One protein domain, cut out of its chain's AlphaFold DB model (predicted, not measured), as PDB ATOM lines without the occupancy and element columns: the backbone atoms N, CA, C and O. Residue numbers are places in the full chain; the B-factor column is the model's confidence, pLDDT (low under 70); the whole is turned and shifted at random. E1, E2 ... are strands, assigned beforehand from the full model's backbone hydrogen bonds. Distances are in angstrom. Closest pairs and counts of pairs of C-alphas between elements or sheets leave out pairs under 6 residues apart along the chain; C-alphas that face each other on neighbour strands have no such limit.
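What this domain is: This is residues 217 to 223 and 241 to 301 of the 380 residues of an uncharacterized protein of Helobdella robusta (UniProt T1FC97). With little regular structure, this is a small sheet of three short strands, E1, E4 and E5, and a two-strand hairpin, E2 and E3, joined by loops. The printed part has 68 residues, with no named helix; the strands run E1 to E5 along the chain and hold 17 residues, all strand by class. Both sheets, E1 - E4 - E5 and E2 - E3, are antiparallel. The whole is compact, radius of gyration of the C-alphas 12.3 A, spanning 37 by 30 by 18 A.

How they stand to each other: Begin at E1, residues 244 to 246, antiparallel to E4, residues 280 to 282, at 163 degrees; N 246 and O 280, 2.8 A apart, are within hydrogen-bond range. Next, E2, residues 259 to 262, forms a hairpin with E3, residues 268 to 271, at 133 degrees; N 260 and O 270 are within range at 2.8 A. E4 forms a hairpin with E5, residues 288 to 290, at 143 degrees; N 281 and O 289 are within range at 2.9 A. E1 and E2 are apart.

Where its parts are: Find C-alpha 244 at (207.084, 134.844, 100.557), where E1 begins, 6.8 A long. E2 is 8.8 A, E3 10.1 A, E4 and E5 7.0 A each; E5 ends at C-alpha 290 (204.785, 130.495, 89.542).

The domain as a whole: Residues 224 to 240 are not printed; C-alphas 223 and 241 are 28.5 A apart. E1 to E2 is a long link. Residues 217 to 223 are among 14 with pLDDT under 70.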
ATOM      1  N   ILE A 217     194.544 138.669  81.478       35.28
ATOM      2  CA  ILE A 217     195.841 138.348  80.862       35.28
ATOM      3  C   ILE A 217     195.612 137.170  79.923       35.28
ATOM      4  O   ILE A 217     195.555 136.031  80.375       35.28
ATOM      5  N   ILE A 218     195.456 137.426  78.623       31.62
ATOM      6  CA  ILE A 218     195.398 136.380  77.589       31.62
ATOM      7  C   ILE A 218     196.802 136.242  76.973       31.62
ATOM      8  O   ILE A 218     197.353 137.249  76.514       31.62
ATOM      9  N   PRO A 219     197.409 135.040  76.962       29.09
ATOM     10  CA  PRO A 219     198.704 134.814  76.320       29.09
ATOM     11  C   PRO A 219     198.626 135.101  74.813       29.09
ATOM     12  O   PRO A 219     197.619 134.811  74.170       29.09
ATOM     13  N   SER A 220     199.699 135.660  74.250       28.34
ATOM     14  CA  SER A 220     199.858 135.806  72.798       28.34
ATOM     15  C   SER A 220     200.001 134.428  72.134       28.34
ATOM     16  O   SER A 220     200.700 133.562  72.667       28.34
ATOM     17  N   GLU A 221     199.370 134.227  70.971       36.44
ATOM     18  CA  GLU A 221     199.474 132.985  70.180       36.44
ATOM     19  C   GLU A 221     200.924 132.673  69.754       36.44
ATOM     20  O   GLU A 221     201.267 131.508  69.548       36.44
ATOM     21  N   ASP A 222     201.806 133.679  69.742       32.72
ATOM     22  CA  ASP A 222     203.231 133.539  69.413       32.72
ATOM     23  C   ASP A 222     204.077 132.948  70.561       32.72
ATOM     24  O   ASP A 222     205.262 132.659  70.385       32.72
ATOM     25  N   CYS A 223     203.490 132.736  71.746       31.86
ATOM     26  CA  CYS A 223     204.157 132.139  72.908       31.86
ATOM     27  C   CYS A 223     203.890 130.630  73.058       31.86
ATOM     28  O   CYS A 223     203.917 130.105  74.173       31.86
ATOM     29  N   ASN A 241     216.689 133.203  97.680       52.62
ATOM     30  CA  ASN A 241     215.945 133.824  98.767       52.62
ATOM     31  C   ASN A 241     214.586 134.281  98.230       52.62
ATOM     32  O   ASN A 241     214.479 135.295  97.542       52.62
ATOM     33  N   PHE A 242     213.549 133.505  98.516       63.88
ATOM     34  CA  PHE A 242     212.174 133.913  98.272       63.88
ATOM     35  C   PHE A 242     211.665 134.692  99.474       63.88
ATOM     36  O   PHE A 242     211.938 134.320 100.616       63.88
ATOM     37  N   ILE A 243     210.958 135.784  99.196       71.62
ATOM     38  CA  ILE A 243     210.448 136.672 100.239       71.62
ATOM     39  C   ILE A 243     209.237 136.015 100.897       71.62
ATOM     40  O   ILE A 243     209.201 135.916 102.116       71.62
ATOM     41  N   ASP A 244     208.313 135.485 100.089       75.56
ATOM     42  CA  ASP A 244     207.084 134.844 100.557       75.56
ATOM     43  C   ASP A 244     206.628 133.725  99.612       75.56
ATOM     44  O   ASP A 244     206.876 133.768  98.401       75.56
ATOM     45  N   HIS A 245     205.936 132.732 100.179       79.12
ATOM     46  CA  HIS A 245     205.329 131.609  99.462       79.12
ATOM     47  C   HIS A 245     203.819 131.578  99.709       79.12
ATOM     48  O   HIS A 245     203.364 131.626 100.850       79.12
ATOM     49  N   PHE A 246     203.050 131.421  98.637       81.19
ATOM     50  CA  PHE A 246     201.594 131.385  98.654       81.19
ATOM     51  C   PHE A 246     201.131 130.077  98.026       81.19
ATOM     52  O   PHE A 246     201.305 129.863  96.832       81.19
ATOM     53  N   HIS A 247     200.516 129.203  98.819       72.00
ATOM     54  CA  HIS A 247     199.961 127.936  98.324       72.00
ATOM     55  C   HIS A 247     198.674 128.117  97.500       72.00
ATOM     56  O   HIS A 247     198.192 127.191  96.863       72.00
ATOM     57  N   CYS A 248     198.096 129.311  97.554       81.19
ATOM     58  CA  CYS A 248     196.940 129.729  96.784       81.19
ATOM     59  C   CYS A 248     196.832 131.240  96.961       81.19
ATOM     60  O   CYS A 248     196.770 131.721  98.095       81.19
ATOM     61  N   PHE A 249     196.835 131.990  95.862       75.06
ATOM     62  CA  PHE A 249     196.459 133.397  95.921       75.06
ATOM     63  C   PHE A 249     194.931 133.467  95.880       75.06
ATOM     64  O   PHE A 249     194.327 133.431  94.806       75.06
ATOM     65  N   ASP A 250     194.346 133.444  97.075       72.69
ATOM     66  CA  ASP A 250     192.912 133.372  97.322       72.69
ATOM     67  C   ASP A 250     192.367 134.763  97.672       72.69
ATOM     68  O   ASP A 250     192.814 135.341  98.669       72.69
ATOM     69  N   PRO A 251     191.430 135.325  96.893       63.97
ATOM     70  CA  PRO A 251     190.801 136.589  97.252       63.97
ATOM     71  C   PRO A 251     189.877 136.468  98.478       63.97
ATOM     72  O   PRO A 251     189.635 137.480  99.131       63.97
ATOM     73  N   ASP A 252     189.389 135.266  98.819       71.62
ATOM     74  CA  ASP A 252     188.549 135.022  99.999       71.62
ATOM     75  C   ASP A 252     188.867 133.660 100.660       71.62
ATOM     76  O   ASP A 252     188.194 132.654 100.403       71.62
ATOM     77  N   PRO A 253     189.855 133.614 101.574       64.38
ATOM     78  CA  PRO A 253     190.294 132.375 102.216       64.38
ATOM     79  C   PRO A 253     189.259 131.757 103.169       64.38
ATOM     80  O   PRO A 253     189.492 130.664 103.688       64.38
ATOM     81  N   SER A 254     188.141 132.443 103.440       72.94
ATOM     82  CA  SER A 254     187.084 131.952 104.331       72.94
ATOM     83  C   SER A 254     186.064 131.050 103.623       72.94
ATOM     84  O   SER A 254     185.302 130.337 104.280       72.94
ATOM     85  N   ASN A 255     186.072 131.033 102.288       73.88
ATOM     86  CA  ASN A 255     185.109 130.302 101.480       73.88
ATOM     87  C   ASN A 255     185.622 128.897 101.118       73.88
ATOM     88  O   ASN A 255     186.713 128.732 100.585       73.88
ATOM     89  N   GLN A 256     184.817 127.856 101.356       62.84
ATOM     90  CA  GLN A 256     185.164 126.482 100.954       62.84
ATOM     91  C   GLN A 256     185.182 126.287  99.428       62.84
ATOM     92  O   GLN A 256     185.806 125.348  98.941       62.84
ATOM     93  N   ASN A 257     184.554 127.194  98.674       78.56
ATOM     94  CA  ASN A 257     184.585 127.236  97.211       78.56
ATOM     95  C   ASN A 257     185.619 128.237  96.691       78.56
ATOM     96  O   ASN A 257     185.387 128.902  95.677       78.56
ATOM     97  N   SER A 258     186.726 128.406  97.410       85.06
ATOM     98  CA  SER A 258     187.680 129.432  97.048       85.06
ATOM     99  C   SER A 258     188.371 129.151  95.717       85.06
ATOM    100  O   SER A 258     188.615 128.004  95.317       85.06
ATOM    101  N   LEU A 259     188.631 130.235  94.990       90.69
ATOM    102  CA  LEU A 259     189.292 130.194  93.700       90.69
ATOM    103  C   LEU A 259     190.737 130.650  93.878       90.69
ATOM    104  O   LEU A 259     190.993 131.740  94.379       90.69
ATOM    105  N   CYS A 260     191.682 129.844  93.415       92.81
ATOM    106  CA  CYS A 260     193.093 130.182  93.406       92.81
ATOM    107  C   CYS A 260     193.509 130.693  92.035       92.81
ATOM    108  O   CYS A 260     193.178 130.096  91.000       92.81
ATOM    109  N   LEU A 261     194.336 131.736  92.033       93.06
ATOM    110  CA  LEU A 261     195.122 132.086  90.857       93.06
ATOM    111  C   LEU A 261     195.932 130.854  90.419       93.06
ATOM    112  O   LEU A 261     196.652 130.264  91.221       93.06
ATOM    113  N   THR A 262     195.791 130.435  89.166       94.06
ATOM    114  CA  THR A 262     196.391 129.207  88.636       94.06
ATOM    115  C   THR A 262     197.203 129.524  87.390       94.06
ATOM    116  O   THR A 262     196.685 130.113  86.443       94.06
ATOM    117  N   SER A 263     198.474 129.117  87.370       92.38
ATOM    118  CA  SER A 263     199.331 129.225  86.193       92.38
ATOM    119  C   SER A 263     199.002 128.136  85.169       92.38
ATOM    120  O   SER A 263     198.809 126.970  85.519       92.38
ATOM    121  N   GLY A 264     198.987 128.497  83.894       86.94
ATOM    122  CA  GLY A 264     198.756 127.594  82.768       86.94
ATOM    123  C   GLY A 264     199.162 128.280  81.469       86.94
ATOM    124  O   GLY A 264     199.988 129.188  81.495       86.94
ATOM    125  N   ALA A 265     198.560 127.886  80.343       81.75
ATOM    126  CA  ALA A 265     198.685 128.666  79.107       81.75
ATOM    127  C   ALA A 265     198.193 130.106  79.332       81.75
ATOM    128  O   ALA A 265     198.871 131.061  78.972       81.75
ATOM    129  N   LYS A 266     197.053 130.244  80.017       82.88
ATOM    130  CA  LYS A 266     196.505 131.496  80.537       82.88
ATOM    131  C   LYS A 266     196.550 131.471  82.067       82.88
ATOM    132  O   LYS A 266     196.385 130.405  82.662       82.88
ATOM    133  N   ILE A 267     196.765 132.626  82.695       88.38
ATOM    134  CA  ILE A 267     196.592 132.780  84.142       88.38
ATOM    135  C   ILE A 267     195.107 133.020  84.412       88.38
ATOM    136  O   ILE A 267     194.509 133.933  83.850       88.38
ATOM    137  N   GLU A 268     194.510 132.192  85.260       91.75
ATOM    138  CA  GLU A 268     193.076 132.245  85.547       91.75
ATOM    139  C   GLU A 268     192.772 131.779  86.974       91.75
ATOM    140  O   GLU A 268     193.582 131.098  87.607       91.75
ATOM    141  N   PHE A 269     191.599 132.136  87.491       91.94
ATOM    142  CA  PHE A 269     191.122 131.670  88.789       91.94
ATOM    143  C   PHE A 269     190.404 130.326  88.629       91.94
ATOM    144  O   PHE A 269     189.399 130.237  87.924       91.94
ATOM    145  N   LYS A 270     190.912 129.275  89.279       92.06
ATOM    146  CA  LYS A 270     190.300 127.932  89.297       92.06
ATOM    147  C   LYS A 270     189.958 127.521  90.718       92.06
ATOM    148  O   LYS A 270     190.581 128.047  91.637       92.06
ATOM    149  N   PRO A 271     189.039 126.559  90.914       93.44
ATOM    150  CA  PRO A 271     188.822 125.962  92.225       93.44
ATOM    151  C   PRO A 271     190.144 125.588  92.888       93.44
ATOM    152  O   PRO A 271     191.070 125.112  92.221       93.44
ATOM    153  N   LYS A 272     190.232 125.842  94.190       92.38
ATOM    154  CA  LYS A 272     191.397 125.490  94.986       92.38
ATOM    155  C   LYS A 272     191.677 123.993  94.907       92.38
ATOM    156  O   LYS A 272     190.802 123.158  95.113       92.38
ATOM    157  N   THR A 273     192.922 123.675  94.598       90.94
ATOM    158  CA  THR A 273     193.474 122.326  94.502       90.94
ATOM    159  C   THR A 273     194.880 122.334  95.093       90.94
ATOM    160  O   THR A 273     195.503 123.384  95.209       90.94
ATOM    161  N   ASP A 274     195.436 121.163  95.384       88.44
ATOM    162  CA  ASP A 274     196.837 121.047  95.816       88.44
ATOM    163  C   ASP A 274     197.826 121.074  94.628       88.44
ATOM    164  O   ASP A 274     198.949 120.573  94.711       88.44
ATOM    165  N   ASN A 275     197.407 121.618  93.480       90.44
ATOM    166  CA  ASN A 275     198.225 121.676  92.276       90.44
ATOM    167  C   ASN A 275     199.340 122.720  92.439       90.44
ATOM    168  O   ASN A 275     199.073 123.876  92.756       90.44
ATOM    169  N   SER A 276     200.585 122.351  92.129       92.75
ATOM    170  CA  SER A 276     201.731 123.267  92.168       92.75
ATOM    171  C   SER A 276     201.566 124.493  91.263       92.75
ATOM    172  O   SER A 276     202.171 125.529  91.521       92.75
ATOM    173  N   ASN A 277     200.714 124.421  90.241       93.56
ATOM    174  CA  ASN A 277     200.357 125.563  89.401       93.56
ATOM    175  C   ASN A 277     199.575 126.659  90.149       93.56
ATOM    176  O   ASN A 277     199.425 127.760  89.628       93.56
ATOM    177  N   GLN A 278     199.046 126.374  91.340       95.31
ATOM    178  CA  GLN A 278     198.391 127.353  92.217       95.31
ATOM    179  C   GLN A 278     199.335 127.907  93.286       95.31
ATOM    180  O   GLN A 278     198.953 128.796  94.050       95.31
ATOM    181  N   ASN A 279     200.580 127.426  93.305       94.50
ATOM    182  CA  ASN A 279     201.595 127.874  94.233       94.50
ATOM    183  C   ASN A 279     202.408 129.008  93.603       94.50
ATOM    184  O   ASN A 279     203.109 128.818  92.601       94.50
ATOM    185  N   TRP A 280     202.374 130.166  94.245       94.06
ATOM    186  CA  TRP A 280     203.061 131.376  93.822       94.06
ATOM    187  C   TRP A 280     204.109 131.782  94.842       94.06
ATOM    188  O   TRP A 280     204.010 131.471  96.027       94.06
ATOM    189  N   LEU A 281     205.119 132.500  94.381       92.25
ATOM    190  CA  LEU A 281     206.162 133.046  95.230       92.25
ATOM    191  C   LEU A 281     206.477 134.476  94.809       92.25
ATOM    192  O   LEU A 281     206.329 134.835  93.639       92.25
ATOM    193  N   ILE A 282     206.907 135.288  95.771       88.25
ATOM    194  CA  ILE A 282     207.478 136.606  95.497       88.25
ATOM    195  C   ILE A 282     208.994 136.460  95.549       88.25
ATOM    196  O   ILE A 282     209.568 136.076  96.575       88.25
ATOM    197  N   ASN A 283     209.647 136.722  94.420       83.31
ATOM    198  CA  ASN A 283     211.101 136.639  94.340       83.31
ATOM    199  C   ASN A 283     211.782 137.867  94.972       83.31
ATOM    200  O   ASN A 283     211.135 138.847  95.331       83.31
ATOM    201  N   GLU A 284     213.110 137.822  95.077       81.94
ATOM    202  CA  GLU A 284     213.941 138.900  95.640       81.94
ATOM    203  C   GLU A 284     213.784 140.266  94.945       81.94
ATOM    204  O   GLU A 284     214.119 141.297  95.521       81.94
ATOM    205  N   TYR A 285     213.240 140.285  93.726       83.75
ATOM    206  CA  TYR A 285     212.983 141.499  92.953       83.75
ATOM    207  C   TYR A 285     211.543 142.017  93.102       83.75
ATOM    208  O   TYR A 285     211.197 143.034  92.506       83.75
ATOM    209  N   GLY A 286     210.698 141.335  93.881       82.75
ATOM    210  CA  GLY A 286     209.299 141.710  94.093       82.75
ATOM    211  C   GLY A 286     208.334 141.237  93.002       82.75
ATOM    212  O   GLY A 286     207.186 141.675  92.991       82.75
ATOM    213  N   PHE A 287     208.755 140.349  92.095       86.50
ATOM    214  CA  PHE A 287     207.864 139.785  91.078       86.50
ATOM    215  C   PHE A 287     207.115 138.562  91.604       86.50
ATOM    216  O   PHE A 287     207.698 137.719  92.290       86.50
ATOM    217  N   LEU A 288     205.845 138.440  91.209       90.31
ATOM    218  CA  LEU A 288     205.042 137.240  91.422       90.31
ATOM    219  C   LEU A 288     205.412 136.188  90.372       90.31
ATOM    220  O   LEU A 288     205.302 136.434  89.170       90.31
ATOM    221  N   VAL A 289     205.854 135.023  90.830       92.50
ATOM    222  CA  VAL A 289     206.373 133.944  89.986       92.50
ATOM    223  C   VAL A 289     205.658 132.643  90.337       92.50
ATOM    224  O   VAL A 289     205.416 132.355  91.511       92.50
ATOM    225  N   SER A 290     205.317 131.843  89.327       93.06
ATOM    226  CA  SER A 290     204.785 130.495  89.542       93.06
ATOM    227  C   SER A 290     205.888 129.597  90.090       93.06
ATOM    228  O   SER A 290     206.946 129.452  89.478       93.06
ATOM    229  N   SER A 291     205.647 128.958  91.231       88.56
ATOM    230  CA  SER A 291     206.623 128.031  91.814       88.56
ATOM    231  C   SER A 291     206.793 126.750  90.986       88.56
ATOM    232  O   SER A 291     207.841 126.113  91.059       88.56
ATOM    233  N   ALA A 292     205.790 126.388  90.177       88.88
ATOM    234  CA  ALA A 292     205.841 125.214  89.312       88.88
ATOM    235  C   ALA A 292     206.774 125.409  88.112       88.88
ATOM    236  O   ALA A 292     207.453 124.467  87.707       88.88
ATOM    237  N   THR A 293     206.806 126.615  87.536       87.50
ATOM    238  CA  THR A 293     207.530 126.887  86.281       87.50
ATOM    239  C   THR A 293     208.696 127.859  86.434       87.50
ATOM    240  O   THR A 293     209.550 127.924  85.553       87.50
ATOM    241  N   GLY A 294     208.748 128.631  87.521       85.75
ATOM    242  CA  GLY A 294     209.704 129.726  87.694       85.75
ATOM    243  C   GLY A 294     209.422 130.941  86.801       85.75
ATOM    244  O   GLY A 294     210.255 131.843  86.731       85.75
ATOM    245  N   LEU A 295     208.271 130.983  86.117       86.50
ATOM    246  CA  LEU A 295     207.885 132.082  85.229       86.50
ATOM    247  C   LEU A 295     207.107 133.164  85.982       86.50
ATOM    248  O   LEU A 295     206.220 132.864  86.785       86.50
ATOM    249  N   GLY A 296     207.463 134.421  85.721       87.38
ATOM    250  CA  GLY A 296     206.784 135.593  86.268       87.38
ATOM    251  C   GLY A 296     205.451 135.875  85.579       87.38
ATOM    252  O   GLY A 296     205.241 135.480  84.432       87.38
ATOM    253  N   VAL A 297     204.563 136.577  86.277       87.69
ATOM    254  CA  VAL A 297     203.363 137.161  85.667       87.69
ATOM    255  C   VAL A 297     203.774 138.357  84.812       87.69
ATOM    256  O   VAL A 297     204.468 139.249  85.298       87.69
ATOM    257  N   ASP A 298     203.323 138.382  83.562       82.06
ATOM    258  CA  ASP A 298     203.547 139.497  82.643       82.06
ATOM    259  C   ASP A 298     202.219 139.974  82.046       82.06
ATOM    260  O   ASP A 298     201.273 139.201  81.877       82.06
ATOM    261  N   ILE A 299     202.152 141.267  81.743       75.00
ATOM    262  CA  ILE A 299     200.992 141.900  81.126       75.00
ATOM    263  C   ILE A 299     201.223 141.902  79.619       75.00
ATOM    264  O   ILE A 299     202.147 142.543  79.116       75.00
ATOM    265  N   ASN A 300     200.352 141.218  78.879       66.19
ATOM    266  CA  ASN A 300     200.442 141.192  77.427       66.19
ATOM    267  C   ASN A 300     200.252 142.607  76.842       66.19
ATOM    268  O   ASN A 300     199.160 143.173  76.874       66.19
ATOM    269  N   GLN A 301     201.322 143.169  76.273       53.56
ATOM    270  CA  GLN A 301     201.318 144.504  75.665       53.56
ATOM    271  C   GLN A 301     200.678 144.540  74.264       53.56
ATOM    272  O   GLN A 301     200.421 145.629  73.741       53.56
TER     273      GLN A 301